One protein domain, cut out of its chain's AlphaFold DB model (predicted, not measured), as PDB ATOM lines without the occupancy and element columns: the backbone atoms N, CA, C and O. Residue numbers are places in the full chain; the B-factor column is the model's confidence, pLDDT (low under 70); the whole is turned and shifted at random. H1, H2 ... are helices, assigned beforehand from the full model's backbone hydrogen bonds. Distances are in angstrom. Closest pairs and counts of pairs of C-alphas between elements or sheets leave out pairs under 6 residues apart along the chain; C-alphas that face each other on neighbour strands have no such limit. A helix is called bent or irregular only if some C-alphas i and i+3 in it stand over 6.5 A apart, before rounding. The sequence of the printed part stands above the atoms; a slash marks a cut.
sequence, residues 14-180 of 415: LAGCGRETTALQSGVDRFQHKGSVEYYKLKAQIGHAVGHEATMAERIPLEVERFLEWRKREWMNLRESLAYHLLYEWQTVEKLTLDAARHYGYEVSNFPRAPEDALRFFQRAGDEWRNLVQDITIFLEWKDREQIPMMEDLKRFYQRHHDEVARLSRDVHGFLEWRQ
ATOM      1  N   LEU A  14     -96.243  57.298  -5.085       58.78
ATOM      2  CA  LEU A  14     -97.603  57.859  -5.081       58.78
ATOM      3  C   LEU A  14     -98.449  57.438  -3.863       58.78
ATOM      4  O   LEU A  14     -99.503  58.027  -3.638       58.78
ATOM      5  N   ALA A  15     -97.997  56.460  -3.068       57.94
ATOM      6  CA  ALA A  15     -98.752  55.917  -1.931       57.94
ATOM      7  C   ALA A  15     -98.210  56.320  -0.540       57.94
ATOM      8  O   ALA A  15     -98.879  56.085   0.465       57.94
ATOM      9  N   GLY A  16     -97.017  56.923  -0.457       50.94
ATOM     10  CA  GLY A  16     -96.364  57.272   0.812       50.94
ATOM     11  C   GLY A  16     -96.678  58.690   1.303       50.94
ATOM     12  O   GLY A  16     -96.681  59.647   0.529       50.94
ATOM     13  N   CYS A  17     -96.896  58.853   2.612       56.03
ATOM     14  CA  CYS A  17     -96.992  60.167   3.262       56.03
ATOM     15  C   CYS A  17     -95.723  61.006   2.993       56.03
ATOM     16  O   CYS A  17     -94.617  60.472   2.984       56.03
ATOM     17  N   GLY A  18     -95.856  62.331   2.828       65.50
ATOM     18  CA  GLY A  18     -94.842  63.238   2.244       65.50
ATOM     19  C   GLY A  18     -93.411  63.252   2.831       65.50
ATOM     20  O   GLY A  18     -92.503  63.849   2.253       65.50
ATOM     21  N   ARG A  19     -93.168  62.585   3.964       69.94
ATOM     22  CA  ARG A  19     -91.815  62.352   4.501       69.94
ATOM     23  C   ARG A  19     -91.075  61.212   3.801       69.94
ATOM     24  O   ARG A  19     -89.860  61.276   3.656       69.94
ATOM     25  N   GLU A  20     -91.782  60.179   3.364       68.06
ATOM     26  CA  GLU A  20     -91.166  59.036   2.686       68.06
ATOM     27  C   GLU A  20     -90.834  59.378   1.235       68.06
ATOM     28  O   GLU A  20     -89.773  59.007   0.744       68.06
ATOM     29  N   THR A  21     -91.672  60.179   0.575       71.38
ATOM     30  CA  THR A  21     -91.437  60.635  -0.801       71.38
ATOM     31  C   THR A  21     -90.195  61.516  -0.921       71.38
ATOM     32  O   THR A  21     -89.395  61.324  -1.835       71.38
ATOM     33  N   THR A  22     -89.971  62.422   0.036       75.00
ATOM     34  CA  THR A  22     -88.764  63.265   0.094       75.00
ATOM     35  C   THR A  22     -87.502  62.448   0.385       75.00
ATOM     36  O   THR A  22     -86.462  62.666  -0.241       75.00
ATOM     37  N   ALA A  23     -87.584  61.446   1.267       70.75
ATOM     38  CA  ALA A  23     -86.479  60.520   1.508       70.75
ATOM     39  C   ALA A  23     -86.142  59.692   0.255       70.75
ATOM     40  O   ALA A  23     -84.965  59.540  -0.082       70.75
ATOM     41  N   LEU A  24     -87.156  59.221  -0.473       70.94
ATOM     42  CA  LEU A  24     -86.996  58.413  -1.680       70.94
ATOM     43  C   LEU A  24     -86.426  59.238  -2.843       70.94
ATOM     44  O   LEU A  24     -85.466  58.799  -3.471       70.94
ATOM     45  N   GLN A  25     -86.909  60.470  -3.050       75.00
ATOM     46  CA  GLN A  25     -86.308  61.428  -3.990       75.00
ATOM     47  C   GLN A  25     -84.832  61.677  -3.668       75.00
ATOM     48  O   GLN A  25     -83.976  61.483  -4.527       75.00
ATOM     49  N   SER A  26     -84.502  61.959  -2.402       77.69
ATOM     50  CA  SER A  26     -83.103  62.147  -1.990       77.69
ATOM     51  C   SER A  26     -82.232  60.898  -2.207       77.69
ATOM     52  O   SER A  26     -81.012  60.990  -2.355       77.69
ATOM     53  N   GLY A  27     -82.832  59.704  -2.163       74.69
ATOM     54  CA  GLY A  27     -82.163  58.437  -2.442       74.69
ATOM     55  C   GLY A  27     -81.874  58.267  -3.932       74.69
ATOM     56  O   GLY A  27     -80.750  57.921  -4.298       74.69
ATOM     57  N   VAL A  28     -82.860  58.572  -4.779       73.44
ATOM     58  CA  VAL A  28     -82.731  58.540  -6.242       73.44
ATOM     59  C   VAL A  28     -81.694  59.556  -6.716       73.44
ATOM     60  O   VAL A  28     -80.800  59.181  -7.475       73.44
ATOM     61  N   ASP A  29     -81.726  60.786  -6.203       76.81
ATOM     62  CA  ASP A  29     -80.759  61.831  -6.558       76.81
ATOM     63  C   ASP A  29     -79.332  61.428  -6.168       76.81
ATOM     64  O   ASP A  29     -78.394  61.561  -6.956       76.81
ATOM     65  N   ARG A  30     -79.153  60.841  -4.975       78.38
ATOM     66  CA  ARG A  30     -77.850  60.310  -4.541       78.38
ATOM     67  C   ARG A  30     -77.370  59.160  -5.416       78.38
ATOM     68  O   ARG A  30     -76.173  59.078  -5.692       78.38
ATOM     69  N   PHE A  31     -78.268  58.278  -5.847       74.88
ATOM     70  CA  PHE A  31     -77.921  57.167  -6.727       74.88
ATOM     71  C   PHE A  31     -77.522  57.658  -8.125       74.88
ATOM     72  O   PHE A  31     -76.475  57.263  -8.633       74.88
ATOM     73  N   GLN A  32     -78.292  58.577  -8.714       75.69
ATOM     74  CA  GLN A  32     -77.968  59.196 -10.006       75.69
ATOM     75  C   GLN A  32     -76.650  59.981  -9.950       75.69
ATOM     76  O   GLN A  32     -75.818  59.882 -10.856       75.69
ATOM     77  N   HIS A  33     -76.412  60.713  -8.859       83.38
ATOM     78  CA  HIS A  33     -75.165  61.442  -8.663       83.38
ATOM     79  C   HIS A  33     -73.965  60.493  -8.539       83.38
ATOM     80  O   HIS A  33     -72.967  60.677  -9.231       83.38
ATOM     81  N   LYS A  34     -74.065  59.419  -7.740       81.12
ATOM     82  CA  LYS A  34     -72.996  58.410  -7.650       81.12
ATOM     83  C   LYS A  34     -72.739  57.716  -8.988       81.12
ATOM     84  O   LYS A  34     -71.584  57.608  -9.390       81.12
ATOM     85  N   GLY A  35     -73.796  57.324  -9.700       75.19
ATOM     86  CA  GLY A  35     -73.680  56.683 -11.010       75.19
ATOM     87  C   GLY A  35     -73.004  57.577 -12.053       75.19
ATOM     88  O   GLY A  35     -72.155  57.107 -12.807       75.19
ATOM     89  N   SER A  36     -73.312  58.879 -12.070       80.62
ATOM     90  CA  SER A  36     -72.643  59.817 -12.984       80.62
ATOM     91  C   SER A  36     -71.165  60.012 -12.630       80.62
ATOM     92  O   SER A  36     -70.322  59.983 -13.525       80.62
ATOM     93  N   VAL A  37     -70.817  60.119 -11.343       85.06
ATOM     94  CA  VAL A  37     -69.416  60.202 -10.889       85.06
ATOM     95  C   VAL A  37     -68.618  58.957 -11.287       85.06
ATOM     96  O   VAL A  37     -67.500  59.084 -11.786       85.06
ATOM     97  N   GLU A  38     -69.173  57.760 -11.096       75.50
ATOM     98  CA  GLU A  38     -68.525  56.508 -11.507       75.50
ATOM     99  C   GLU A  38     -68.359  56.422 -13.028       75.50
ATOM    100  O   GLU A  38     -67.278  56.077 -13.506       75.50
ATOM    101  N   TYR A  39     -69.374  56.832 -13.792       82.88
ATOM    102  CA  TYR A  39     -69.295  56.906 -15.250       82.88
ATOM    103  C   TYR A  39     -68.172  57.839 -15.728       82.88
ATOM    104  O   TYR A  39     -67.373  57.454 -16.585       82.88
ATOM    105  N   TYR A  40     -68.057  59.048 -15.165       85.00
ATOM    106  CA  TYR A  40     -66.989  59.983 -15.538       85.00
ATOM    107  C   TYR A  40     -65.600  59.471 -15.149       85.00
ATOM    108  O   TYR A  40     -64.659  59.649 -15.923       85.00
ATOM    109  N   LYS A  41     -65.467  58.792 -14.003       82.62
ATOM    110  CA  LYS A  41     -64.210  58.138 -13.607       82.62
ATOM    111  C   LYS A  41     -63.810  57.045 -14.592       82.62
ATOM    112  O   LYS A  41     -62.668  57.040 -15.042       82.62
ATOM    113  N   LEU A  42     -64.743  56.170 -14.969       73.12
ATOM    114  CA  LEU A  42     -64.487  55.109 -15.943       73.12
ATOM    115  C   LEU A  42     -64.094  55.697 -17.306       73.12
ATOM    116  O   LEU A  42     -63.115  55.275 -17.915       73.12
ATOM    117  N   LYS A  43     -64.813  56.729 -17.763       84.31
ATOM    118  CA  LYS A  43     -64.509  57.434 -19.013       84.31
ATOM    119  C   LYS A  43     -63.113  58.066 -18.990       84.31
ATOM    120  O   LYS A  43     -62.395  57.971 -19.982       84.31
ATOM    121  N   ALA A  44     -62.719  58.680 -17.873       79.88
ATOM    122  CA  ALA A  44     -61.380  59.239 -17.703       79.88
ATOM    123  C   ALA A  44     -60.301  58.146 -17.719       79.88
ATOM    124  O   ALA A  44     -59.294  58.301 -18.402       79.88
ATOM    125  N   GLN A  45     -60.522  57.018 -17.036       77.75
ATOM    126  CA  GLN A  45     -59.594  55.880 -17.036       77.75
ATOM    127  C   GLN A  45     -59.406  55.280 -18.435       77.75
ATOM    128  O   GLN A  45     -58.273  55.029 -18.834       77.75
ATOM    129  N   ILE A  46     -60.488  55.118 -19.204       69.00
ATOM    130  CA  ILE A  46     -60.418  54.667 -20.603       69.00
ATOM    131  C   ILE A  46     -59.636  55.678 -21.449       69.00
ATOM    132  O   ILE A  46     -58.754  55.287 -22.209       69.00
ATOM    133  N   GLY A  47     -59.904  56.978 -21.288       76.00
ATOM    134  CA  GLY A  47     -59.154  58.030 -21.979       76.00
ATOM    135  C   GLY A  47     -57.656  58.006 -21.659       76.00
ATOM    136  O   GLY A  47     -56.835  58.144 -22.563       76.00
ATOM    137  N   HIS A  48     -57.290  57.767 -20.396       72.12
ATOM    138  CA  HIS A  48     -55.896  57.601 -19.985       72.12
ATOM    139  C   HIS A  48     -55.252  56.343 -20.569       72.12
ATOM    140  O   HIS A  48     -54.107  56.422 -20.999       72.12
ATOM    141  N   ALA A  49     -55.962  55.213 -20.619       63.00
ATOM    142  CA  ALA A  49     -55.445  53.979 -21.209       63.00
ATOM    143  C   ALA A  49     -55.165  54.144 -22.712       63.00
ATOM    144  O   ALA A  49     -54.065  53.846 -23.167       63.00
ATOM    145  N   VAL A  50     -56.112  54.725 -23.458       70.12
ATOM    146  CA  VAL A  50     -55.955  55.006 -24.897       70.12
ATOM    147  C   VAL A  50     -54.825  56.010 -25.148       70.12
ATOM    148  O   VAL A  50     -54.012  55.821 -26.050       70.12
ATOM    149  N   GLY A  51     -54.728  57.063 -24.328       73.06
ATOM    150  CA  GLY A  51     -53.619  58.018 -24.405       73.06
ATOM    151  C   GLY A  51     -52.266  57.375 -24.091       73.06
ATOM    152  O   GLY A  51     -51.285  57.646 -24.775       73.06
ATOM    153  N   HIS A  52     -52.214  56.481 -23.101       67.75
ATOM    154  CA  HIS A  52     -51.001  55.755 -22.738       67.75
ATOM    155  C   HIS A  52     -50.536  54.832 -23.873       67.75
ATOM    156  O   HIS A  52     -49.357  54.854 -24.218       67.75
ATOM    157  N   GLU A  53     -51.443  54.087 -24.510       58.88
ATOM    158  CA  GLU A  53     -51.128  53.262 -25.687       58.88
ATOM    159  C   GLU A  53     -50.597  54.098 -26.861       58.88
ATOM    160  O   GLU A  53     -49.584  53.732 -27.459       58.88
ATOM    161  N   ALA A  54     -51.203  55.257 -27.143       67.12
ATOM    162  CA  ALA A  54     -50.722  56.169 -28.184       67.12
ATOM    163  C   ALA A  54     -49.313  56.710 -27.875       67.12
ATOM    164  O   ALA A  54     -48.438  56.695 -28.740       67.12
ATOM    165  N   THR A  55     -49.053  57.108 -26.624       69.56
ATOM    166  CA  THR A  55     -47.713  57.565 -26.217       69.56
ATOM    167  C   THR A  55     -46.677  56.445 -26.210       69.56
ATOM    168  O   THR A  55     -45.502  56.708 -26.447       69.56
ATOM    169  N   MET A  56     -47.083  55.197 -25.959       60.25
ATOM    170  CA  MET A  56     -46.195  54.043 -26.087       60.25
ATOM    171  C   MET A  56     -45.846  53.794 -27.554       60.25
ATOM    172  O   MET A  56     -44.672  53.631 -27.867       60.25
ATOM    173  N   ALA A  57     -46.818  53.879 -28.466       61.22
ATOM    174  CA  ALA A  57     -46.567  53.758 -29.901       61.22
ATOM    175  C   ALA A  57     -45.575  54.817 -30.427       61.22
ATOM    176  O   ALA A  57     -44.699  54.492 -31.227       61.22
ATOM    177  N   GLU A  58     -45.657  56.059 -29.938       70.88
ATOM    178  CA  GLU A  58     -44.700  57.129 -30.268       70.88
ATOM    179  C   GLU A  58     -43.314  56.933 -29.630       70.88
ATOM    180  O   GLU A  58     -42.310  57.389 -30.177       70.88
ATOM    181  N   ARG A  59     -43.229  56.248 -28.483       65.12
ATOM    182  CA  ARG A  59     -41.963  55.986 -27.776       65.12
ATOM    183  C   ARG A  59     -41.169  54.828 -28.351       65.12
ATOM    184  O   ARG A  59     -39.949  54.873 -28.267       65.12
ATOM    185  N   ILE A  60     -41.817  53.843 -28.970       58.75
ATOM    186  CA  ILE A  60     -41.140  52.691 -29.587       58.75
ATOM    187  C   ILE A  60     -39.970  53.106 -30.502       58.75
ATOM    188  O   ILE A  60     -38.873  52.590 -30.303       58.75
ATOM    189  N   PRO A  61     -40.108  54.044 -31.464       61.50
ATOM    190  CA  PRO A  61     -38.975  54.448 -32.302       61.50
ATOM    191  C   PRO A  61     -37.845  55.132 -31.511       61.50
ATOM    192  O   PRO A  61     -36.676  54.894 -31.807       61.50
ATOM    193  N   LEU A  62     -38.167  55.908 -30.469       69.38
ATOM    194  CA  LEU A  62     -37.177  56.530 -29.578       69.38
ATOM    195  C   LEU A  62     -36.464  55.496 -28.693       69.38
ATOM    196  O   LEU A  62     -35.284  55.649 -28.389       69.38
ATOM    197  N   GLU A  63     -37.164  54.444 -28.273       55.41
ATOM    198  CA  GLU A  63     -36.586  53.317 -27.538       55.41
ATOM    199  C   GLU A  63     -35.691  52.464 -28.437       55.41
ATOM    200  O   GLU A  63     -34.618  52.063 -28.000       55.41
ATOM    201  N   VAL A  64     -36.062  52.261 -29.706       55.31
ATOM    202  CA  VAL A  64     -35.201  51.612 -30.708       55.31
ATOM    203  C   VAL A  64     -33.936  52.437 -30.950       55.31
ATOM    204  O   VAL A  64     -32.841  51.883 -30.981       55.31
ATOM    205  N   GLU A  65     -34.049  53.759 -31.072       63.69
ATOM    206  CA  GLU A  65     -32.895  54.644 -31.248       63.69
ATOM    207  C   GLU A  65     -31.997  54.664 -30.002       63.69
ATOM    208  O   GLU A  65     -30.786  54.474 -30.117       63.69
ATOM    209  N   ARG A  66     -32.583  54.750 -28.800       63.41
ATOM    210  CA  ARG A  66     -31.858  54.589 -27.529       63.41
ATOM    211  C   ARG A  66     -31.221  53.217 -27.384       63.41
ATOM    212  O   ARG A  66     -30.132  53.132 -26.835       63.41
ATOM    213  N   PHE A  67     -31.859  52.157 -27.867       55.97
ATOM    214  CA  PHE A  67     -31.283  50.817 -27.886       55.97
ATOM    215  C   PHE A  67     -30.093  50.744 -28.845       55.97
ATOM    216  O   PHE A  67     -29.079  50.141 -28.513       55.97
ATOM    217  N   LEU A  68     -30.162  51.394 -30.009       58.22
ATOM    218  CA  LEU A  68     -29.036  51.481 -30.940       58.22
ATOM    219  C   LEU A  68     -27.887  52.331 -30.376       58.22
ATOM    220  O   LEU A  68     -26.722  51.975 -30.549       58.22
ATOM    221  N   GLU A  69     -28.186  53.432 -29.687       65.94
ATOM    222  CA  GLU A  69     -27.196  54.245 -28.972       65.94
ATOM    223  C   GLU A  69     -26.597  53.507 -27.775       65.94
ATOM    224  O   GLU A  69     -25.381  53.536 -27.585       65.94
ATOM    225  N   TRP A  70     -27.421  52.789 -27.010       65.88
ATOM    226  CA  TRP A  70     -26.973  51.889 -25.955       65.88
ATOM    227  C   TRP A  70     -26.078  50.807 -26.540       65.88
ATOM    228  O   TRP A  70     -24.966  50.667 -26.069       65.88
ATOM    229  N   ARG A  71     -26.466  50.132 -27.626       53.56
ATOM    230  CA  ARG A  71     -25.632  49.126 -28.300       53.56
ATOM    231  C   ARG A  71     -24.279  49.704 -28.719       53.56
ATOM    232  O   ARG A  71     -23.264  49.036 -28.566       53.56
ATOM    233  N   LYS A  72     -24.239  50.950 -29.208       58.66
ATOM    234  CA  LYS A  72     -22.991  51.664 -29.546       58.66
ATOM    235  C   LYS A  72     -22.162  52.051 -28.317       58.66
ATOM    236  O   LYS A  72     -20.938  52.066 -28.393       58.66
ATOM    237  N   ARG A  73     -22.800  52.397 -27.197       60.41
ATOM    238  CA  ARG A  73     -22.122  52.708 -25.930       60.41
ATOM    239  C   ARG A  73     -21.616  51.440 -25.247       60.41
ATOM    240  O   ARG A  73     -20.486  51.411 -24.773       60.41
ATOM    241  N   GLU A  74     -22.412  50.387 -25.270       53.38
ATOM    242  CA  GLU A  74     -22.072  49.091 -24.714       53.38
ATOM    243  C   GLU A  74     -20.997  48.417 -25.547       53.38
ATOM    244  O   GLU A  74     -20.081  47.873 -24.955       53.38
ATOM    245  N   TRP A  75     -20.965  48.608 -26.875       51.75
ATOM    246  CA  TRP A  75     -19.803  48.291 -27.725       51.75
ATOM    247  C   TRP A  75     -18.473  48.798 -27.138       51.75
ATOM    248  O   TRP A  75     -17.452  48.119 -27.238       51.75
ATOM    249  N   MET A  76     -18.484  49.964 -26.484       52.41
ATOM    250  CA  MET A  76     -17.305  50.520 -25.815       52.41
ATOM    251  C   MET A  76     -17.079  49.932 -24.410       52.41
ATOM    252  O   MET A  76     -15.930  49.673 -24.055       52.41
ATOM    253  N   ASN A  77     -18.140  49.669 -23.639       53.09
ATOM    254  CA  ASN A  77     -18.058  49.074 -22.291       53.09
ATOM    255  C   ASN A  77     -17.754  47.563 -22.301       53.09
ATOM    256  O   ASN A  77     -17.128  47.045 -21.377       53.09
ATOM    257  N   LEU A  78     -18.121  46.851 -23.366       51.72
ATOM    258  CA  LEU A  78     -17.875  45.420 -23.557       51.72
ATOM    259  C   LEU A  78     -16.402  45.085 -23.601       51.72
ATOM    260  O   LEU A  78     -16.037  43.943 -23.379       51.72
ATOM    261  N   ARG A  79     -15.521  46.053 -23.847       55.66
ATOM    262  CA  ARG A  79     -14.087  45.813 -23.712       55.66
ATOM    263  C   ARG A  79     -13.708  45.434 -22.270       55.66
ATOM    264  O   ARG A  79     -12.750  44.688 -22.087       55.66
ATOM    265  N   GLU A  80     -14.476  45.896 -21.282       54.84
ATOM    266  CA  GLU A  80     -14.319  45.570 -19.862       54.84
ATOM    267  C   GLU A  80     -15.192  44.372 -19.431       54.84
ATOM    268  O   GLU A  80     -14.683  43.490 -18.738       54.84
ATOM    269  N   SER A  81     -16.453  44.254 -19.883       54.91
ATOM    270  CA  SER A  81     -17.309  43.092 -19.539       54.91
ATOM    271  C   SER A  81     -16.892  41.802 -20.257       54.91
ATOM    272  O   SER A  81     -16.954  40.724 -19.665       54.91
ATOM    273  N   LEU A  82     -16.340  41.888 -21.474       60.09
ATOM    274  CA  LEU A  82     -15.707  40.757 -22.159       60.09
ATOM    275  C   LEU A  82     -14.583  40.191 -21.297       60.09
ATOM    276  O   LEU A  82     -14.514  38.983 -21.137       60.09
ATOM    277  N   ALA A  83     -13.767  41.022 -20.643       61.97
ATOM    278  CA  ALA A  83     -12.748  40.517 -19.723       61.97
ATOM    279  C   ALA A  83     -13.360  39.713 -18.558       61.97
ATOM    280  O   ALA A  83     -12.820  38.669 -18.202       61.97
ATOM    281  N   TYR A  84     -14.506  40.131 -18.008       67.75
ATOM    282  CA  TYR A  84     -15.229  39.376 -16.976       67.75
ATOM    283  C   TYR A  84     -15.787  38.041 -17.505       67.75
ATOM    284  O   TYR A  84     -15.518  36.995 -16.913       67.75
ATOM    285  N   HIS A  85     -16.491  38.037 -18.643       65.06
ATOM    286  CA  HIS A  85     -17.053  36.809 -19.221       65.06
ATOM    287  C   HIS A  85     -15.966  35.838 -19.715       65.06
ATOM    288  O   HIS A  85     -16.113  34.627 -19.560       65.06
ATOM    289  N   LEU A  86     -14.833  36.348 -20.221       63.81
ATOM    290  CA  LEU A  86     -13.644  35.547 -20.546       63.81
ATOM    291  C   LEU A  86     -13.006  34.895 -19.314       63.81
ATOM    292  O   LEU A  86     -12.407  33.829 -19.436       63.81
ATOM    293  N   LEU A  87     -13.092  35.530 -18.142       66.50
ATOM    294  CA  LEU A  87     -12.463  35.035 -16.916       66.50
ATOM    295  C   LEU A  87     -13.364  34.086 -16.120       66.50
ATOM    296  O   LEU A  87     -12.863  33.100 -15.581       66.50
ATOM    297  N   TYR A  88     -14.668  34.362 -16.043       71.69
ATOM    298  CA  TYR A  88     -15.573  33.662 -15.124       71.69
ATOM    299  C   TYR A  88     -16.652  32.814 -15.810       71.69
ATOM    300  O   TYR A  88     -17.109  31.838 -15.222       71.69
ATOM    301  N   GLU A  89     -17.031  33.117 -17.056       74.38
ATOM    302  CA  GLU A  89     -18.157  32.459 -17.752       74.38
ATOM    303  C   GLU A  89     -17.766  31.848 -19.105       74.38
ATOM    304  O   GLU A  89     -18.609  31.532 -19.950       74.38
ATOM    305  N   TRP A  90     -16.465  31.626 -19.298       74.12
ATOM    306  CA  TRP A  90     -15.880  31.227 -20.574       74.12
ATOM    307  C   TRP A  90     -16.487  29.952 -21.166       74.12
ATOM    308  O   TRP A  90     -16.710  29.879 -22.368       74.12
ATOM    309  N   GLN A  91     -16.834  28.973 -20.327       75.69
ATOM    310  CA  GLN A  91     -17.442  27.713 -20.774       75.69
ATOM    311  C   GLN A  91     -18.809  27.919 -21.448       75.69
ATOM    312  O   GLN A  91     -19.152  27.213 -22.399       75.69
ATOM    313  N   THR A  92     -19.595  28.889 -20.975       75.81
ATOM    314  CA  THR A  92     -20.910  29.217 -21.547       75.81
ATOM    315  C   THR A  92     -20.746  29.935 -22.882       75.81
ATOM    316  O   THR A  92     -21.422  29.589 -23.854       75.81
ATOM    317  N   VAL A  93     -19.809  30.887 -22.942       71.19
ATOM    318  CA  VAL A  93     -19.457  31.612 -24.169       71.19
ATOM    319  C   VAL A  93     -18.917  30.642 -25.224       71.19
ATOM    320  O   VAL A  93     -19.395  30.648 -26.358       71.19
ATOM    321  N   GLU A  94     -17.995  29.749 -24.854       72.38
ATOM    322  CA  GLU A  94     -17.445  28.698 -25.719       72.38
ATOM    323  C   GLU A  94     -18.556  27.827 -26.302       72.38
ATOM    324  O   GLU A  94     -18.650  27.689 -27.519       72.38
ATOM    325  N   LYS A  95     -19.440  27.286 -25.456       79.50
ATOM    326  CA  LYS A  95     -20.523  26.413 -25.916       79.50
ATOM    327  C   LYS A  95     -21.438  27.111 -26.925       79.50
ATOM    328  O   LYS A  95     -21.696  26.557 -27.989       79.50
ATOM    329  N   LEU A  96     -21.901  28.324 -26.612       70.88
ATOM    330  CA  LEU A  96     -22.785  29.080 -27.504       70.88
ATOM    331  C   LEU A  96     -22.089  29.478 -28.805       70.88
ATOM    332  O   LEU A  96     -22.707  29.425 -29.866       70.88
ATOM    333  N   THR A  97     -20.803  29.818 -28.744       68.94
ATOM    334  CA  THR A  97     -20.031  30.140 -29.947       68.94
ATOM    335  C   THR A  97     -19.835  28.909 -30.823       68.94
ATOM    336  O   THR A  97     -20.019  28.990 -32.033       68.94
ATOM    337  N   LEU A  98     -19.526  27.750 -30.237       71.00
ATOM    338  CA  LEU A  98     -19.415  26.489 -30.970       71.00
ATOM    339  C   LEU A  98     -20.748  26.074 -31.606       71.00
ATOM    340  O   LEU A  98     -20.760  25.620 -32.748       71.00
ATOM    341  N   ASP A  99     -21.866  26.245 -30.901       68.19
ATOM    342  CA  ASP A  99     -23.197  25.923 -31.423       68.19
ATOM    343  C   ASP A  99     -23.612  26.881 -32.554       68.19
ATOM    344  O   ASP A  99     -24.110  26.427 -33.588       68.19
ATOM    345  N   ALA A 100     -23.329  28.182 -32.425       61.06
ATOM    346  CA  ALA A 100     -23.530  29.154 -33.501       61.06
ATOM    347  C   ALA A 100     -22.643  28.837 -34.715       61.06
ATOM    348  O   ALA A 100     -23.114  28.797 -35.849       61.06
ATOM    349  N   ALA A 101     -21.369  28.531 -34.488       60.88
ATOM    350  CA  ALA A 101     -20.421  28.175 -35.533       60.88
ATOM    351  C   ALA A 101     -20.838  26.921 -36.304       60.88
ATOM    352  O   ALA A 101     -20.833  26.937 -37.534       60.88
ATOM    353  N   ARG A 102     -21.291  25.873 -35.601       65.50
ATOM    354  CA  ARG A 102     -21.882  24.674 -36.218       65.50
ATOM    355  C   ARG A 102     -23.103  25.014 -37.064       65.50
ATOM    356  O   ARG A 102     -23.238  24.478 -38.160       65.50
ATOM    357  N   HIS A 103     -23.975  25.898 -36.576       56.28
ATOM    358  CA  HIS A 103     -25.159  26.336 -37.318       56.28
ATOM    359  C   HIS A 103     -24.791  27.054 -38.627       56.28
ATOM    360  O   HIS A 103     -25.445  26.837 -39.645       56.28
ATOM    361  N   TYR A 104     -23.707  27.835 -38.627       56.38
ATOM    362  CA  TYR A 104     -23.176  28.508 -39.816       56.38
ATOM    363  C   TYR A 104     -22.170  27.666 -40.626       56.38
ATOM    364  O   TYR A 104     -21.599  28.165 -41.593       56.38
ATOM    365  N   GLY A 105     -21.974  26.388 -40.280       46.81
ATOM    366  CA  GLY A 105     -21.136  25.451 -41.036       46.81
ATOM    367  C   GLY A 105     -19.626  25.573 -40.799       46.81
ATOM    368  O   GLY A 105     -18.845  25.017 -41.568       46.81
ATOM    369  N   TYR A 106     -19.195  26.269 -39.747       55.94
ATOM    370  CA  TYR A 106     -17.789  26.356 -39.366       55.94
ATOM    371  C   TYR A 106     -17.381  25.170 -38.482       55.94
ATOM    372  O   TYR A 106     -17.997  24.897 -37.449       55.94
ATOM    373  N   GLU A 107     -16.307  24.477 -38.859       51.84
ATOM    374  CA  GLU A 107     -15.732  23.386 -38.072       51.84
ATOM    375  C   GLU A 107     -14.645  23.927 -37.136       51.84
ATOM    376  O   GLU A 107     -13.627  24.465 -37.574       51.84
ATOM    377  N   VAL A 108     -14.871  23.812 -35.827       57.47
ATOM    378  CA  VAL A 108     -14.016  24.445 -34.818       57.47
ATOM    379  C   VAL A 108     -13.261  23.381 -34.042       57.47
ATOM    380  O   VAL A 108     -13.727  22.865 -33.029       57.47
ATOM    381  N   SER A 109     -12.083  23.022 -34.537       56.56
ATOM    382  CA  SER A 109     -11.237  22.005 -33.906       56.56
ATOM    383  C   SER A 109     -10.423  22.542 -32.720       56.56
ATOM    384  O   SER A 109     -10.043  21.765 -31.850       56.56
ATOM    385  N   ASN A 110     -10.207  23.863 -32.642       56.97
ATOM    386  CA  ASN A 110      -9.307  24.500 -31.673       56.97
ATOM    387  C   ASN A 110      -9.939  25.736 -31.006       56.97
ATOM    388  O   ASN A 110      -9.476  26.859 -31.212       56.97
ATOM    389  N   PHE A 111     -10.996  25.547 -30.210       56.34
ATOM    390  CA  PHE A 111     -11.456  26.606 -29.304       56.34
ATOM    391  C   PHE A 111     -10.497  26.706 -28.105       56.34
ATOM    392  O   PHE A 111     -10.095  25.669 -27.563       56.34
ATOM    393  N   PRO A 112     -10.075  27.912 -27.697       59.22
ATOM    394  CA  PRO A 112      -9.133  28.054 -26.597       59.22
ATOM    395  C   PRO A 112      -9.801  27.670 -25.273       59.22
ATOM    396  O   PRO A 112     -10.876  28.162 -24.946       59.22
ATOM    397  N   ARG A 113      -9.161  26.780 -24.507       56.66
ATOM    398  CA  ARG A 113      -9.705  26.248 -23.241       56.66
ATOM    399  C   ARG A 113      -9.173  26.963 -22.001       56.66
ATOM    400  O   ARG A 113      -9.796  26.892 -20.945       56.66
ATOM    401  N   ALA A 114      -8.022  27.623 -22.119       61.88
ATOM    402  CA  ALA A 114      -7.415  28.405 -21.049       61.88
ATOM    403  C   ALA A 114      -7.667  29.916 -21.259       61.88
ATOM    404  O   ALA A 114      -7.707  30.368 -22.406       61.88
ATOM    405  N   PRO A 115      -7.760  30.724 -20.185       54.44
ATOM    406  CA  PRO A 115      -7.991  32.173 -20.284       54.44
ATOM    407  C   PRO A 115      -6.917  32.909 -21.104       54.44
ATOM    408  O   PRO A 115      -7.201  33.850 -21.842       54.44
ATOM    409  N   GLU A 116      -5.668  32.448 -21.015       60.75
ATOM    410  CA  GLU A 116      -4.542  33.000 -21.778       60.75
ATOM    411  C   GLU A 116      -4.654  32.699 -23.280       60.75
ATOM    412  O   GLU A 116      -4.264  33.515 -24.122       60.75
ATOM    413  N   ASP A 117      -5.234  31.550 -23.630       55.62
ATOM    414  CA  ASP A 117      -5.467  31.160 -25.017       55.62
ATOM    415  C   ASP A 117      -6.643  31.931 -25.621       55.62
ATOM    416  O   ASP A 117      -6.618  32.225 -26.816       55.62
ATOM    417  N   ALA A 118      -7.632  32.329 -24.810       58.31
ATOM    418  CA  ALA A 118      -8.705  33.217 -25.248       58.31
ATOM    419  C   ALA A 118      -8.139  34.570 -25.699       58.31
ATOM    420  O   ALA A 118      -8.424  35.014 -26.809       58.31
ATOM    421  N   LEU A 119      -7.242  35.186 -24.920       58.12
ATOM    422  CA  LEU A 119      -6.580  36.437 -25.318       58.12
ATOM    423  C   LEU A 119      -5.783  36.290 -26.624       58.12
ATOM    424  O   LEU A 119      -5.818  37.178 -27.476       58.12
ATOM    425  N   ARG A 120      -5.100  35.155 -26.819       57.88
ATOM    426  CA  ARG A 120      -4.377  34.855 -28.069       57.88
ATOM    427  C   ARG A 120      -5.318  34.612 -29.245       57.88
ATOM    428  O   ARG A 120      -5.022  35.053 -30.355       57.88
ATOM    429  N   PHE A 121      -6.449  33.954 -29.017       61.50
ATOM    430  CA  PHE A 121      -7.508  33.784 -30.007       61.50
ATOM    431  C   PHE A 121      -8.068  35.137 -30.429       61.50
ATOM    432  O   PHE A 121      -8.086  35.431 -31.615       61.50
ATOM    433  N   PHE A 122      -8.369  36.035 -29.493       59.75
ATOM    434  CA  PHE A 122      -8.777  37.402 -29.818       59.75
ATOM    435  C   PHE A 122      -7.690  38.239 -30.492       59.75
ATOM    436  O   PHE A 122      -8.008  39.288 -31.025       59.75
ATOM    437  N   GLN A 123      -6.423  37.828 -30.503       60.69
ATOM    438  CA  GLN A 123      -5.377  38.513 -31.269       60.69
ATOM    439  C   GLN A 123      -5.200  37.935 -32.679       60.69
ATOM    440  O   GLN A 123      -4.776  38.659 -33.577       60.69
ATOM    441  N   ARG A 124      -5.506  36.644 -32.876       56.84
ATOM    442  CA  ARG A 124      -5.206  35.888 -34.108       56.84
ATOM    443  C   ARG A 124      -6.429  35.462 -34.917       56.84
ATOM    444  O   ARG A 124      -6.280  35.151 -36.094       56.84
ATOM    445  N   ALA A 125      -7.603  35.399 -34.302       58.88
ATOM    446  CA  ALA A 125      -8.848  35.072 -34.978       58.88
ATOM    447  C   ALA A 125      -9.200  36.190 -35.961       58.88
ATOM    448  O   ALA A 125      -9.027  37.374 -35.644       58.88
ATOM    449  N   GLY A 126      -9.695  35.790 -37.136       63.69
ATOM    450  CA  GLY A 126     -10.223  36.718 -38.131       63.69
ATOM    451  C   GLY A 126     -11.360  37.563 -37.556       63.69
ATOM    452  O   GLY A 126     -12.026  37.158 -36.599       63.69
ATOM    453  N   ASP A 127     -11.569  38.741 -38.141       67.00
ATOM    454  CA  ASP A 127     -12.497  39.751 -37.617       67.00
ATOM    455  C   ASP A 127     -13.922  39.202 -37.443       67.00
ATOM    456  O   ASP A 127     -14.576  39.479 -36.441       67.00
ATOM    457  N   GLU A 128     -14.373  38.331 -38.347       58.53
ATOM    458  CA  GLU A 128     -15.695  37.690 -38.292       58.53
ATOM    459  C   GLU A 128     -15.895  36.834 -37.031       58.53
ATOM    460  O   GLU A 128     -16.944  36.884 -36.391       58.53
ATOM    461  N   TRP A 129     -14.865  36.091 -36.625       64.75
ATOM    462  CA  TRP A 129     -14.914  35.207 -35.459       64.75
ATOM    463  C   TRP A 129     -14.883  35.968 -34.141       64.75
ATOM    464  O   TRP A 129     -15.567  35.613 -33.180       64.75
ATOM    465  N   ARG A 130     -14.096  37.042 -34.105       65.44
ATOM    466  CA  ARG A 130     -14.047  37.961 -32.972       65.44
ATOM    467  C   ARG A 130     -15.389  38.655 -32.764       65.44
ATOM    468  O   ARG A 130     -15.869  38.695 -31.633       65.44
ATOM    469  N   ASN A 131     -15.989  39.129 -33.854       68.88
ATOM    470  CA  ASN A 131     -17.297  39.768 -33.830       68.88
ATOM    471  C   ASN A 131     -18.383  38.788 -33.363       68.88
ATOM    472  O   ASN A 131     -19.195  39.165 -32.530       68.88
ATOM    473  N   LEU A 132     -18.343  37.515 -33.785       69.56
ATOM    474  CA  LEU A 132     -19.310  36.503 -33.342       69.56
ATOM    475  C   LEU A 132     -19.252  36.233 -31.828       69.56
ATOM    476  O   LEU A 132     -20.289  36.214 -31.169       69.56
ATOM    477  N   VAL A 133     -18.058  36.034 -31.253       68.31
ATOM    478  CA  VAL A 133     -17.927  35.809 -29.797       68.31
ATOM    479  C   VAL A 133     -18.356  37.054 -29.014       68.31
ATOM    480  O   VAL A 133     -19.009  36.946 -27.973       68.31
ATOM    481  N   GLN A 134     -18.023  38.242 -29.525       66.62
ATOM    482  CA  GLN A 134     -18.495  39.500 -28.953       66.62
ATOM    483  C   GLN A 134     -20.019  39.600 -29.003       66.62
ATOM    484  O   GLN A 134     -20.623  39.817 -27.959       66.62
ATOM    485  N   ASP A 135     -20.651  39.354 -30.149       66.81
ATOM    486  CA  ASP A 135     -22.107  39.401 -30.304       66.81
ATOM    487  C   ASP A 135     -22.827  38.416 -29.367       66.81
ATOM    488  O   ASP A 135     -23.861  38.752 -28.790       66.81
ATOM    489  N   ILE A 136     -22.261  37.226 -29.139       71.12
ATOM    490  CA  ILE A 136     -22.804  36.248 -28.179       71.12
ATOM    491  C   ILE A 136     -22.677  36.747 -26.736       71.12
ATOM    492  O   ILE A 136     -23.595  36.558 -25.939       71.12
ATOM    493  N   THR A 137     -21.577  37.420 -26.400       71.06
ATOM    494  CA  THR A 137     -21.387  38.023 -25.072       71.06
ATOM    495  C   THR A 137     -22.384  39.165 -24.845       71.06
ATOM    496  O   THR A 137     -23.037  39.209 -23.806       71.06
ATOM    497  N   ILE A 138     -22.597  40.019 -25.856       69.75
ATOM    498  CA  ILE A 138     -23.629  41.073 -25.848       69.75
ATOM    499  C   ILE A 138     -25.013  40.474 -25.633       69.75
ATOM    500  O   ILE A 138     -25.815  40.998 -24.863       69.75
ATOM    501  N   PHE A 139     -25.303  39.378 -26.329       71.00
ATOM    502  CA  PHE A 139     -26.586  38.706 -26.227       71.00
ATOM    503  C   PHE A 139     -26.825  38.122 -24.831       71.00
ATOM    504  O   PHE A 139     -27.936  38.239 -24.317       71.00
ATOM    505  N   LEU A 140     -25.803  37.530 -24.199       72.19
ATOM    506  CA  LEU A 140     -25.894  37.043 -22.819       72.19
ATOM    507  C   LEU A 140     -26.141  38.188 -21.831       72.19
ATOM    508  O   LEU A 140     -27.073  38.112 -21.035       72.19
ATOM    509  N   GLU A 141     -25.384  39.280 -21.941       73.12
ATOM    510  CA  GLU A 141     -25.544  40.450 -21.071       73.12
ATOM    511  C   GLU A 141     -26.928  41.106 -21.243       73.12
ATOM    512  O   GLU A 141     -27.586  41.444 -20.257       73.12
ATOM    513  N   TRP A 142     -27.424  41.221 -22.481       78.31
ATOM    514  CA  TRP A 142     -28.786  41.688 -22.764       78.31
ATOM    515  C   TRP A 142     -29.849  40.749 -22.186       78.31
ATOM    516  O   TRP A 142     -30.814  41.201 -21.568       78.31
ATOM    517  N   LYS A 143     -29.678  39.435 -22.360       73.06
ATOM    518  CA  LYS A 143     -30.608  38.438 -21.831       73.06
ATOM    519  C   LYS A 143     -30.717  38.542 -20.310       73.06
ATOM    520  O   LYS A 143     -31.830  38.534 -19.784       73.06
ATOM    521  N   ASP A 144     -29.592  38.682 -19.619       73.38
ATOM    522  CA  ASP A 144     -29.575  38.732 -18.160       73.38
ATOM    523  C   ASP A 144     -30.093  40.066 -17.609       73.38
ATOM    524  O   ASP A 144     -30.796  40.078 -16.598       73.38
ATOM    525  N   ARG A 145     -29.805  41.189 -18.281       71.81
ATOM    526  CA  ARG A 145     -30.238  42.524 -17.833       71.81
ATOM    527  C   ARG A 145     -31.671  42.882 -18.197       71.81
ATOM    528  O   ARG A 145     -32.326  43.555 -17.414       71.81
ATOM    529  N   GLU A 146     -32.142  42.471 -19.368       73.25
ATOM    530  CA  GLU A 146     -33.420  42.938 -19.920       73.25
ATOM    531  C   GLU A 146     -34.424  41.789 -20.031       73.25
ATOM    532  O   GLU A 146     -35.538  41.877 -19.512       73.25
ATOM    533  N   GLN A 147     -34.037  40.667 -20.653       70.44
ATOM    534  CA  GLN A 147     -34.979  39.574 -20.917       70.44
ATOM    535  C   GLN A 147     -35.446  38.885 -19.628       70.44
ATOM    536  O   GLN A 147     -36.641  38.618 -19.486       70.44
ATOM    537  N   ILE A 148     -34.541  38.583 -18.689       74.31
ATOM    538  CA  ILE A 148     -34.907  37.925 -17.424       74.31
ATOM    539  C   ILE A 148     -35.831  38.822 -16.582       74.31
ATOM    540  O   ILE A 148     -36.918  38.347 -16.235       74.31
ATOM    541  N   PRO A 149     -35.508  40.104 -16.308       80.75
ATOM    542  CA  PRO A 149     -36.416  40.986 -15.576       80.75
ATOM    543  C   PRO A 149     -37.752  41.193 -16.286       80.75
ATOM    544  O   PRO A 149     -38.792  41.135 -15.636       80.75
ATOM    545  N   MET A 150     -37.761  41.330 -17.617       72.62
ATOM    546  CA  MET A 150     -39.004  41.439 -18.383       72.62
ATOM    547  C   MET A 150     -39.879  40.184 -18.235       72.62
ATOM    548  O   MET A 150     -41.092  40.290 -18.062       72.62
ATOM    549  N   MET A 151     -39.283  38.987 -18.259       76.38
ATOM    550  CA  MET A 151     -40.005  37.732 -18.024       76.38
ATOM    551  C   MET A 151     -40.523  37.621 -16.586       76.38
ATOM    552  O   MET A 151     -41.634  37.126 -16.372       76.38
ATOM    553  N   GLU A 152     -39.757  38.087 -15.597       82.62
ATOM    554  CA  GLU A 152     -40.220  38.170 -14.211       82.62
ATOM    555  C   GLU A 152     -41.385  39.146 -14.052       82.62
ATOM    556  O   GLU A 152     -42.379  38.803 -13.410       82.62
ATOM    557  N   ASP A 153     -41.302  40.328 -14.654       80.50
ATOM    558  CA  ASP A 153     -42.352  41.339 -14.602       80.50
ATOM    559  C   ASP A 153     -43.613  40.871 -15.323       80.50
ATOM    560  O   ASP A 153     -44.714  41.020 -14.789       80.50
ATOM    561  N   LEU A 154     -43.470  40.200 -16.470       78.00
ATOM    562  CA  LEU A 154     -44.582  39.567 -17.173       78.00
ATOM    563  C   LEU A 154     -45.239  38.488 -16.301       78.00
ATOM    564  O   LEU A 154     -46.464  38.433 -16.177       78.00
ATOM    565  N   LYS A 155     -44.438  37.653 -15.629       87.69
ATOM    566  CA  LYS A 155     -44.945  36.646 -14.689       87.69
ATOM    567  C   LYS A 155     -45.675  37.294 -13.508       87.69
ATOM    568  O   LYS A 155     -46.770  36.849 -13.166       87.69
ATOM    569  N   ARG A 156     -45.115  38.353 -12.913       87.12
ATOM    570  CA  ARG A 156     -45.743  39.122 -11.822       87.12
ATOM    571  C   ARG A 156     -47.040  39.789 -12.277       87.12
ATOM    572  O   ARG A 156     -48.003  39.812 -11.517       87.12
ATOM    573  N   PHE A 157     -47.087  40.299 -13.506       85.69
ATOM    574  CA  PHE A 157     -48.279  40.882 -14.115       85.69
ATOM    575  C   PHE A 157     -49.403  39.849 -14.249       85.69
ATOM    576  O   PHE A 157     -50.507  40.082 -13.758       85.69
ATOM    577  N   TYR A 158     -49.119  38.671 -14.816       87.12
ATOM    578  CA  TYR A 158     -50.112  37.598 -14.919       87.12
ATOM    579  C   TYR A 158     -50.565  37.075 -13.554       87.12
ATOM    580  O   TYR A 158     -51.752  36.815 -13.371       87.12
ATOM    581  N   GLN A 159     -49.654  36.956 -12.584       88.88
ATOM    582  CA  GLN A 159     -50.008  36.584 -11.210       88.88
ATOM    583  C   GLN A 159     -50.937  37.619 -10.569       88.88
ATOM    584  O   GLN A 159     -51.980  37.253 -10.034       88.88
ATOM    585  N   ARG A 160     -50.611  38.912 -10.692       88.88
ATOM    586  CA  ARG A 160     -51.453  39.999 -10.181       88.88
ATOM    587  C   ARG A 160     -52.845  39.970 -10.809       88.88
ATOM    588  O   ARG A 160     -53.830  40.041 -10.083       88.88
ATOM    589  N   HIS A 161     -52.938  39.805 -12.126       84.06
ATOM    590  CA  HIS A 161     -54.233  39.697 -12.797       84.06
ATOM    591  C   HIS A 161     -55.013  38.449 -12.393       84.06
ATOM    592  O   HIS A 161     -56.227  38.521 -12.216       84.06
ATOM    593  N   HIS A 162     -54.344  37.313 -12.209       88.19
ATOM    594  CA  HIS A 162     -54.997  36.109 -11.708       88.19
ATOM    595  C   HIS A 162     -55.588  36.330 -10.307       88.19
ATOM    596  O   HIS A 162     -56.750  35.997 -10.069       88.19
ATOM    597  N   ASP A 163     -54.832  36.969  -9.410       91.12
ATOM    598  CA  ASP A 163     -55.291  37.316  -8.064       91.12
ATOM    599  C   ASP A 163     -56.459  38.312  -8.085       91.12
ATOM    600  O   ASP A 163     -57.404  38.178  -7.303       91.12
ATOM    601  N   GLU A 164     -56.423  39.304  -8.976       87.00
ATOM    602  CA  GLU A 164     -57.513  40.263  -9.181       87.00
ATOM    603  C   GLU A 164     -58.789  39.571  -9.673       87.00
ATOM    604  O   GLU A 164     -59.859  39.789  -9.103       87.00
ATOM    605  N   VAL A 165     -58.683  38.676 -10.660       86.94
ATOM    606  CA  VAL A 165     -59.815  37.876 -11.154       86.94
ATOM    607  C   VAL A 165     -60.366  36.973 -10.048       86.94
ATOM    608  O   VAL A 165     -61.583  36.867  -9.884       86.94
ATOM    609  N   ALA A 166     -59.503  36.361  -9.235       87.06
ATOM    610  CA  ALA A 166     -59.920  35.533  -8.107       87.06
ATOM    611  C   ALA A 166     -60.607  36.345  -6.992       87.06
ATOM    612  O   ALA A 166     -61.544  35.856  -6.355       87.06
ATOM    613  N   ARG A 167     -60.170  37.586  -6.733       91.00
ATOM    614  CA  ARG A 167     -60.864  38.517  -5.822       91.00
ATOM    615  C   ARG A 167     -62.233  38.897  -6.376       91.00
ATOM    616  O   ARG A 167     -63.220  38.701  -5.678       91.00
ATOM    617  N   LEU A 168     -62.304  39.308  -7.643       89.00
ATOM    618  CA  LEU A 168     -63.561  39.676  -8.294       89.00
ATOM    619  C   LEU A 168     -64.563  38.513  -8.298       89.00
ATOM    620  O   LEU A 168     -65.736  38.703  -7.998       89.00
ATOM    621  N   SER A 169     -64.102  37.293  -8.587       91.12
ATOM    622  CA  SER A 169     -64.945  36.094  -8.544       91.12
ATOM    623  C   SER A 169     -65.523  35.848  -7.145       91.12
ATOM    624  O   SER A 169     -66.721  35.584  -7.019       91.12
ATOM    625  N   ARG A 170     -64.710  35.992  -6.087       93.50
ATOM    626  CA  ARG A 170     -65.180  35.888  -4.694       93.50
ATOM    627  C   ARG A 170     -66.185  36.981  -4.340       93.50
ATOM    628  O   ARG A 170     -67.196  36.672  -3.717       93.50
ATOM    629  N   ASP A 171     -65.949  38.214  -4.775       89.62
ATOM    630  CA  ASP A 171     -66.862  39.334  -4.528       89.62
ATOM    631  C   ASP A 171     -68.213  39.120  -5.227       89.62
ATOM    632  O   ASP A 171     -69.266  39.320  -4.620       89.62
ATOM    633  N   VAL A 172     -68.204  38.636  -6.475       89.12
ATOM    634  CA  VAL A 172     -69.426  38.291  -7.218       89.12
ATOM    635  C   VAL A 172     -70.194  37.166  -6.523       89.12
ATOM    636  O   VAL A 172     -71.406  37.287  -6.344       89.12
ATOM    637  N   HIS A 173     -69.518  36.100  -6.085       93.19
ATOM    638  CA  HIS A 173     -70.169  35.018  -5.339       93.19
ATOM    639  C   HIS A 173     -70.762  35.521  -4.019       93.19
ATOM    640  O   HIS A 173     -71.940  35.283  -3.751       93.19
ATOM    641  N   GLY A 174     -70.001  36.294  -3.239       90.94
ATOM    642  CA  GLY A 174     -70.481  36.874  -1.984       90.94
ATOM    643  C   GLY A 174     -71.684  37.801  -2.181       90.94
ATOM    644  O   GLY A 174     -72.632  37.772  -1.391       90.94
ATOM    645  N   PHE A 175     -71.701  38.580  -3.265       89.25
ATOM    646  CA  PHE A 175     -72.850  39.403  -3.635       89.25
ATOM    647  C   PHE A 175     -74.084  38.559  -3.985       89.25
ATOM    648  O   PHE A 175     -75.188  38.875  -3.534       89.25
ATOM    649  N   LEU A 176     -73.923  37.479  -4.755       91.25
ATOM    650  CA  LEU A 176     -75.027  36.581  -5.112       91.25
ATOM    651  C   LEU A 176     -75.608  35.870  -3.881       91.25
ATOM    652  O   LEU A 176     -76.828  35.822  -3.731       91.25
ATOM    653  N   GLU A 177     -74.762  35.396  -2.965       93.94
ATOM    654  CA  GLU A 177     -75.192  34.803  -1.692       93.94
ATOM    655  C   GLU A 177     -75.920  35.810  -0.798       93.94
ATOM    656  O   GLU A 177     -76.932  35.495  -0.168       93.94
ATOM    657  N   TRP A 178     -75.416  37.044  -0.714       96.44
ATOM    658  CA  TRP A 178     -76.102  38.117  -0.001       96.44
ATOM    659  C   TRP A 178     -77.477  38.408  -0.617       96.44
ATOM    660  O   TRP A 178     -78.472  38.432   0.108       96.44
ATOM    661  N   ARG A 179     -77.559  38.541  -1.947       90.06
ATOM    662  CA  ARG A 179     -78.819  38.773  -2.666       90.06
ATOM    663  C   ARG A 179     -79.830  37.655  -2.407       90.06
ATOM    664  O   ARG A 179     -80.998  37.954  -2.172       90.06
ATOM    665  N   GLN A 180     -79.397  36.396  -2.450       92.88
ATOM    666  CA  GLN A 180     -80.259  35.242  -2.190       92.88
ATOM    667  C   GLN A 180     -80.823  35.276  -0.763       92.88
ATOM    668  O   GLN A 180     -82.030  35.138  -0.579       92.88
TER     669      GLN A 180
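AT A GLANCE: This is residues 14 to 180 of the 415 residues of an uncharacterized protein of Planctomycetes bacterium (UniProt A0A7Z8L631). Two long helical arms, H1a and H4b, reach out from a small head at one end, with open space between them, like a pair of tongs. The head holds the last part of H1b, short helices H2 and H3, and H4a, which packs on both H1b and H2. The printed part has 167 residues with four named helices, H1, H2, H3 and H4 along the chain, and no named strand; the class is all helix. The whole is extended, a rod spanning 102 by 36 by 28 A, with a radius of gyration of the C-alphas of 30.8 A.

IN THESE COORDINATES: H1, residues 18 to 88, was assigned as one helix by its hydrogen bonds but is bent, with C-alphas 58 and 61 standing 6.6 A apart. Its arm H1a, residues 18 to 58, begins with C-alpha 18 at (-94.842, 63.238, 2.244) and is 60.1 A long. Arm H1b, residues 61 to 88, is 35.7 A long and has a kink of 64 degrees near residue 77. H2 is residues 90 to 103, 19.8 A, and H3 is residues 115 to 124, 14.6 A, with C-alpha 115 at (-7.991, 32.173, -20.284). H4, residues 127 to 180, was likewise assigned as one helix by its hydrogen bonds but is bent, with C-alphas 145 and 148 6.6 A apart. Arm H4a, residues 127 to 145, is 26.7 A long; arm H4b, residues 148 to 180, is 47.9 A long and ends with C-alpha 180 at (-80.259, 35.242, -2.190).

HOW THE PARTS SIT: The lines of H1a and H1b stand at a steep tilt of 64 degrees. H1b, with residues 78 to 85 alone, touches H4a, about perpendicular at 76 degrees; the closest C-alphas are those of Leu 82 and Thr 137, 6.9 A. H2, with residues 93 to 97 alone, touches H4a at a steep tilt of 61 degrees, opposite ways, the C-alphas of Thr 97 and Val 133 being closest at 6.0 A. H1b and H3 only just touch, only at their ends, with 3 pairs of C-alphas within 8 A; the closest are those of Leu 87 and Pro 115, 6.3 A. H3 and H4a are close but not clearly touching, the closest C-alphas being those of Phe 122 and Arg 130, 6.2 A. H4a and H4b stand at a shallow tilt of 28 degrees. H1a and H4b are apart, and each touches no helix. In H2, H3, H4a and H4b every O i to N i+4 pair is within hydrogen-bond range, against 36 of 37 in H1a and 20 of 24 in H1b.

THE WHOLE: The two C-alphas farthest apart are those of Cys 17 and Arg 124, 102.0 A. Residues 148 to 180 of H4 stand free. The printed part has no cut. The link from H2 to H3, 11 residues, is long; those from H1 to H2 and from H3 to H4 are tight. The mean pLDDT of the printed part is 70.4, and 83 residues are under 70, among them residues 59 to 87 and 99 to 135.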